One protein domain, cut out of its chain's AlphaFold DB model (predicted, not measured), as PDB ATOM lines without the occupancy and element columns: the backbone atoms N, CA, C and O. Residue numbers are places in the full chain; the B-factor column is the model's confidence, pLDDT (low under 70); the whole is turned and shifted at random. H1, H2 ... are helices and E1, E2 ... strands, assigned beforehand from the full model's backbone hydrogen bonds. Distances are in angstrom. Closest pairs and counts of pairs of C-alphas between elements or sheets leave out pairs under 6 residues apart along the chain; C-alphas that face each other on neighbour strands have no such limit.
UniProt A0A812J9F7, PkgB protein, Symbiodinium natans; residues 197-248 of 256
ATOM      1  N   ASP A 197     128.229  98.402  98.035       80.75
ATOM      2  CA  ASP A 197     126.887  97.916  97.695       80.75
ATOM      3  C   ASP A 197     126.656  96.418  97.934       80.75
ATOM      4  O   ASP A 197     125.514  96.009  98.145       80.75
ATOM      5  N   SER A 198     127.706  95.603  98.031       81.94
ATOM      6  CA  SER A 198     127.597  94.181  98.367       81.94
ATOM      7  C   SER A 198     127.736  93.869  99.861       81.94
ATOM      8  O   SER A 198     127.618  92.706 100.238       81.94
ATOM      9  N   TRP A 199     127.999  94.859 100.718       85.50
ATOM     10  CA  TRP A 199     128.129  94.645 102.162       85.50
ATOM     11  C   TRP A 199     126.744  94.380 102.782       85.50
ATOM     12  O   TRP A 199     125.818  95.161 102.523       85.50
ATOM     13  N   PRO A 200     126.564  93.300 103.561       85.44
ATOM     14  CA  PRO A 200     125.307  93.022 104.256       85.44
ATOM     15  C   PRO A 200     125.090  94.031 105.388       85.44
ATOM     16  O   PRO A 200     126.059  94.502 105.958       85.44
ATOM     17  N   GLU A 201     123.847  94.371 105.737       88.12
ATOM     18  CA  GLU A 201     123.536  95.192 106.932       88.12
ATOM     19  C   GLU A 201     124.331  96.516 107.058       88.12
ATOM     20  O   GLU A 201     124.533  97.030 108.160       88.12
ATOM     21  N   LYS A 202     124.812  97.067 105.935       83.19
ATOM     22  CA  LYS A 202     125.479  98.372 105.886       83.19
ATOM     23  C   LYS A 202     124.475  99.501 106.094       83.19
ATOM     24  O   LYS A 202     123.324  99.404 105.669       83.19
ATOM     25  N   ASP A 203     124.943 100.580 106.700       76.06
ATOM     26  CA  ASP A 203     124.227 101.852 106.690       76.06
ATOM     27  C   ASP A 203     124.475 102.599 105.357       76.06
ATOM     28  O   ASP A 203     125.063 102.048 104.431       76.06
ATOM     29  N   ASN A 204     124.040 103.853 105.236       74.88
ATOM     30  CA  ASN A 204     124.314 104.739 104.099       74.88
ATOM     31  C   ASN A 204     125.594 105.578 104.279       74.88
ATOM     32  O   ASN A 204     125.874 106.471 103.479       74.88
ATOM     33  N   VAL A 205     126.363 105.326 105.341       70.00
ATOM     34  CA  VAL A 205     127.599 106.051 105.655       70.00
ATOM     35  C   VAL A 205     128.806 105.208 105.248       70.00
ATOM     36  O   VAL A 205     129.177 104.233 105.914       70.00
ATOM     37  N   GLN A 206     129.431 105.590 104.134       67.38
ATOM     38  CA  GLN A 206     130.714 105.040 103.709       67.38
ATOM     39  C   GLN A 206     131.849 105.869 104.316       67.38
ATOM     40  O   GLN A 206     131.925 107.083 104.121       67.38
ATOM     41  N   CYS A 207     132.744 105.207 105.045       64.50
ATOM     42  CA  CYS A 207     133.953 105.830 105.568       64.50
ATOM     43  C   CYS A 207     135.094 105.701 104.545       64.50
ATOM     44  O   CYS A 207     135.019 104.920 103.597       64.50
ATOM     45  N   SER A 208     136.169 106.477 104.707       59.72
ATOM     46  CA  SER A 208     137.307 106.428 103.783       59.72
ATOM     47  C   SER A 208     137.968 105.042 103.773       59.72
ATOM     48  O   SER A 208     138.348 104.537 104.831       59.72
ATOM     49  N   GLY A 209     138.166 104.467 102.586       65.81
ATOM     50  CA  GLY A 209     138.797 103.158 102.405       65.81
ATOM     51  C   GLY A 209     137.847 101.972 102.622       65.81
ATOM     52  O   GLY A 209     136.652 102.043 102.356       65.81
ATOM     53  N   CYS A 210     138.399 100.852 103.092       68.38
ATOM     54  CA  CYS A 210     137.699  99.601 103.413       68.38
ATOM     55  C   CYS A 210     136.922  99.679 104.747       68.38
ATOM     56  O   CYS A 210     137.061  98.818 105.616       68.38
ATOM     57  N   THR A 211     136.157 100.746 104.973       72.56
ATOM     58  CA  THR A 211     135.497 101.005 106.260       72.56
ATOM     59  C   THR A 211     134.065 101.479 106.045       72.56
ATOM     60  O   THR A 211     133.796 102.347 105.219       72.56
ATOM     61  N   ALA A 212     133.138 100.906 106.804       75.00
ATOM     62  CA  ALA A 212     131.710 101.170 106.708       75.00
ATOM     63  C   ALA A 212     131.083 101.142 108.099       75.00
ATOM     64  O   ALA A 212     131.530 100.374 108.956       75.00
ATOM     65  N   LEU A 213     130.012 101.913 108.286       75.56
ATOM     66  CA  LEU A 213     129.084 101.669 109.384       75.56
ATOM     67  C   LEU A 213     128.176 100.496 109.013       75.56
ATOM     68  O   LEU A 213     127.618 100.450 107.914       75.56
ATOM     69  N   ILE A 214     128.097  99.516 109.910       82.19
ATOM     70  CA  ILE A 214     127.394  98.250 109.694       82.19
ATOM     71  C   ILE A 214     126.651  97.853 110.968       82.19
ATOM     72  O   ILE A 214     127.120  98.112 112.078       82.19
ATOM     73  N   ASN A 215     125.512  97.184 110.822       82.94
ATOM     74  CA  ASN A 215     124.791  96.591 111.938       82.94
ATOM     75  C   ASN A 215     125.303  95.164 112.192       82.94
ATOM     76  O   ASN A 215     124.906  94.203 111.536       82.94
ATOM     77  N   ALA A 216     126.183  95.014 113.184       79.62
ATOM     78  CA  ALA A 216     126.745  93.714 113.553       79.62
ATOM     79  C   ALA A 216     125.796  92.849 114.407       79.62
ATOM     80  O   ALA A 216     126.123  91.693 114.685       79.62
ATOM     81  N   ALA A 217     124.644  93.367 114.858       81.38
ATOM     82  CA  ALA A 217     123.754  92.646 115.774       81.38
ATOM     83  C   ALA A 217     123.277  91.279 115.231       81.38
ATOM     84  O   ALA A 217     123.348  90.302 115.984       81.38
ATOM     85  N   PRO A 218     122.898  91.135 113.941       85.06
ATOM     86  CA  PRO A 218     122.540  89.838 113.352       85.06
ATOM     87  C   PRO A 218     123.694  88.824 113.342       85.06
ATOM     88  O   PRO A 218     123.466  87.618 113.279       85.06
ATOM     89  N   PHE A 219     124.933  89.303 113.457       82.81
ATOM     90  CA  PHE A 219     126.160  88.508 113.468       82.81
ATOM     91  C   PHE A 219     126.706  88.309 114.890       82.81
ATOM     92  O   PHE A 219     127.892  88.053 115.082       82.81
ATOM     93  N   GLY A 220     125.852  88.447 115.910       79.06
ATOM     94  CA  GLY A 220     126.228  88.284 117.317       79.06
ATOM     95  C   GLY A 220     127.054  89.444 117.879       79.06
ATOM     96  O   GLY A 220     127.757  89.257 118.869       79.06
ATOM     97  N   GLY A 221     127.009  90.619 117.237       76.81
ATOM     98  CA  GLY A 221     127.818  91.785 117.609       76.81
ATOM     99  C   GLY A 221     129.310  91.603 117.314       76.81
ATOM    100  O   GLY A 221     130.151  92.242 117.941       76.81
ATOM    101  N   ARG A 222     129.655  90.682 116.407       73.69
ATOM    102  CA  ARG A 222     131.027  90.237 116.149       73.69
ATOM    103  C   ARG A 222     131.467  90.617 114.742       73.69
ATOM    104  O   ARG A 222     130.929  90.120 113.754       73.69
ATOM    105  N   CYS A 223     132.474  91.479 114.655       73.31
ATOM    106  CA  CYS A 223     132.973  91.978 113.377       73.31
ATOM    107  C   CYS A 223     133.639  90.880 112.539       73.31
ATOM    108  O   CYS A 223     133.450  90.855 111.331       73.31
ATOM    109  N   ASP A 224     134.328  89.920 113.156       70.56
ATOM    110  CA  ASP A 224     134.867  88.739 112.471       70.56
ATOM    111  C   ASP A 224     133.766  87.942 111.758       70.56
ATOM    112  O   ASP A 224     133.882  87.667 110.567       70.56
ATOM    113  N   LYS A 225     132.645  87.671 112.441       80.56
ATOM    114  CA  LYS A 225     131.498  86.954 111.856       80.56
ATOM    115  C   LYS A 225     130.801  87.751 110.762       80.56
ATOM    116  O   LYS A 225     130.352  87.175 109.773       80.56
ATOM    117  N   TYR A 226     130.732  89.067 110.931       84.94
ATOM    118  CA  TYR A 226     130.242  89.971 109.904       84.94
ATOM    119  C   TYR A 226     131.124  89.920 108.644       84.94
ATOM    120  O   TYR A 226     130.616  89.637 107.562       84.94
ATOM    121  N   CYS A 227     132.439  90.113 108.778       79.50
ATOM    122  CA  CYS A 227     133.396  90.067 107.670       79.50
ATOM    123  C   CYS A 227     133.380  88.708 106.945       79.50
ATOM    124  O   CYS A 227     133.287  88.660 105.718       79.50
ATOM    125  N   GLU A 228     133.381  87.598 107.690       83.12
ATOM    126  CA  GLU A 228     133.318  86.244 107.122       83.12
ATOM    127  C   GLU A 228     132.064  86.025 106.254       83.12
ATOM    128  O   GLU A 228     132.123  85.278 105.276       83.12
ATOM    129  N   SER A 229     130.943  86.692 106.564       85.69
ATOM    130  CA  SER A 229     129.655  86.467 105.887       85.69
ATOM    131  C   SER A 229     129.646  86.815 104.394       85.69
ATOM    132  O   SER A 229     128.823  86.286 103.649       85.69
ATOM    133  N   PHE A 230     130.577  87.658 103.946       85.81
ATOM    134  CA  PHE A 230     130.737  88.044 102.543       85.81
ATOM    135  C   PHE A 230     132.173  87.836 102.036       85.81
ATOM    136  O   PHE A 230     132.564  88.401 101.018       85.81
ATOM    137  N   GLY A 231     132.945  86.979 102.720       76.69
ATOM    138  CA  GLY A 231     134.272  86.541 102.278       76.69
ATOM    139  C   GLY A 231     135.420  87.488 102.632       76.69
ATOM    140  O   GLY A 231     136.464  87.446 101.986       76.69
ATOM    141  N   HIS A 232     135.238  88.347 103.634       76.62
ATOM    142  CA  HIS A 232     136.251  89.290 104.100       76.62
ATOM    143  C   HIS A 232     136.932  88.820 105.386       76.62
ATOM    144  O   HIS A 232     136.389  88.026 106.153       76.62
ATOM    145  N   VAL A 233     138.109  89.389 105.660       77.25
ATOM    146  CA  VAL A 233     138.804  89.265 106.947       77.25
ATOM    147  C   VAL A 233     138.869  90.645 107.594       77.25
ATOM    148  O   VAL A 233     139.352  91.604 106.992       77.25
ATOM    149  N   CYS A 234     138.363  90.759 108.818       69.38
ATOM    150  CA  CYS A 234     138.341  92.023 109.547       69.38
ATOM    151  C   CYS A 234     139.735  92.368 110.092       69.38
ATOM    152  O   CYS A 234     140.290  91.625 110.898       69.38
ATOM    153  N   TYR A 235     140.277  93.521 109.690       65.50
ATOM    154  CA  TYR A 235     141.548  94.044 110.206       65.50
ATOM    155  C   TYR A 235     141.369  94.799 111.533       65.50
ATOM    156  O   TYR A 235     142.167  94.655 112.457       65.50
ATOM    157  N   GLN A 236     140.300  95.594 111.640       63.28
ATOM    158  CA  GLN A 236     139.985  96.378 112.829       63.28
ATOM    159  C   GLN A 236     138.473  96.599 112.941       63.28
ATOM    160  O   GLN A 236     137.769  96.666 111.937       63.28
ATOM    161  N   ALA A 237     137.992  96.733 114.176       62.91
ATOM    162  CA  ALA A 237     136.624  97.103 114.504       62.91
ATOM    163  C   ALA A 237     136.631  98.211 115.556       62.91
ATOM    164  O   ALA A 237     137.450  98.196 116.482       62.91
ATOM    165  N   ALA A 238     135.730  99.168 115.407       62.50
ATOM    166  CA  ALA A 238     135.535 100.245 116.356       62.50
ATOM    167  C   ALA A 238     134.067 100.672 116.333       62.50
ATOM    168  O   ALA A 238     133.414 100.590 115.295       62.50
ATOM    169  N   GLU A 239     133.570 101.098 117.488       63.03
ATOM    170  CA  GLU A 239     132.238 101.675 117.605       63.03
ATOM    171  C   GLU A 239     132.264 103.119 117.099       63.03
ATOM    172  O   GLU A 239     133.239 103.859 117.297       63.03
ATOM    173  N   GLU A 240     131.194 103.491 116.410       62.66
ATOM    174  CA  GLU A 240     130.961 104.850 115.939       62.66
ATOM    175  C   GLU A 240     130.610 105.787 117.103       62.66
ATOM    176  O   GLU A 240     130.211 105.346 118.184       62.66
ATOM    177  N   VAL A 241     130.786 107.090 116.890       58.59
ATOM    178  CA  VAL A 241     130.290 108.123 117.803       58.59
ATOM    179  C   VAL A 241     129.342 109.041 117.047       58.59
ATOM    180  O   VAL A 241     129.811 109.892 116.306       58.59
ATOM    181  N   ASN A 242     128.041 108.999 117.326       62.16
ATOM    182  CA  ASN A 242     127.033 109.880 116.716       62.16
ATOM    183  C   ASN A 242     126.891 109.730 115.180       62.16
ATOM    184  O   ASN A 242     127.007 110.724 114.458       62.16
ATOM    185  N   GLU A 243     126.650 108.511 114.692       63.34
ATOM    186  CA  GLU A 243     126.409 108.145 113.282       63.34
ATOM    187  C   GLU A 243     127.480 108.665 112.315       63.34
ATOM    188  O   GLU A 243     127.217 109.041 111.170       63.34
ATOM    189  N   ASN A 244     128.726 108.721 112.776       58.72
ATOM    190  CA  ASN A 244     129.831 109.190 111.957       58.72
ATOM    191  C   ASN A 244     131.045 108.268 112.056       58.72
ATOM    192  O   ASN A 244     131.162 107.399 112.915       58.72
ATOM    193  N   CYS A 245     131.987 108.482 111.144       59.78
ATOM    194  CA  CYS A 245     133.212 107.697 111.046       59.78
ATOM    195  C   CYS A 245     134.268 108.059 112.114       59.78
ATOM    196  O   CYS A 245     135.440 107.715 111.952       59.78
ATOM    197  N   CYS A 246     133.908 108.786 113.180       51.41
ATOM    198  CA  CYS A 246     134.802 109.054 114.301       51.41
ATOM    199  C   CYS A 246     134.747 107.886 115.288       51.41
ATOM    200  O   CYS A 246     133.705 107.562 115.847       51.41
ATOM    201  N   LEU A 247     135.900 107.257 115.511       54.06
ATOM    202  CA  LEU A 247     136.011 106.093 116.381       54.06
ATOM    203  C   LEU A 247     135.979 106.520 117.855       54.06
ATOM    204  O   LEU A 247     136.843 107.290 118.290       54.06
ATOM    205  N   ALA A 248     135.053 105.971 118.646       47.59
ATOM    206  CA  ALA A 248     135.201 105.974 120.099       47.59
ATOM    207  C   ALA A 248     136.444 105.143 120.443       47.59
ATOM    208  O   ALA A 248     136.657 104.056 119.899       47.59
TER     209      ALA A 248
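AT A GLANCE: This is residues 197 to 248 of the 256 residues of the protein "PkgB protein" of Symbiodinium natans (UniProt A0A812J9F7). What is the shape? Little regular structure: a small hairpin, E1 and E2, a short helix, H1, away from E1, and a long stretch without named elements, residues 229 to 248, leading from H1 back toward the hairpin. What makes it up? The 52 printed residues hold E1, E2 and H1 in that order; the sheet E1 - E2 is antiparallel, the class mixed, with only 16 residues in named elements. How large? It is compact, with radius of gyration of the C-alphas 10.3 A and spans of 26 by 21 by 18 A.

IN THESE COORDINATES: Where are the strands? E1, residues 202 to 207, measures 11.3 A and begins at C-alpha 202 (125.479, 98.372, 105.886). E2, residues 211 to 214, measures 9.2 A. Where is the helix? H1, residues 223 to 228, measures 8.5 A and ends at C-alpha 228 (133.318, 86.244, 107.122).

HOW THE PARTS SIT: How do E1 and E2 pair? They are antiparallel at 154 degrees, with N 203 and O 213 within hydrogen-bond range at 2.9 A. And H1? Its O i to N i+4 pairs are within hydrogen-bond range; E1 and H1 are apart.

THE WHOLE: Any cut or long link? The printed part has no cut; E1 to E2 is tight, E2 to H1 short. Where is confidence low? Residues 206 to 210 and 234 to 248 have pLDDT under 70.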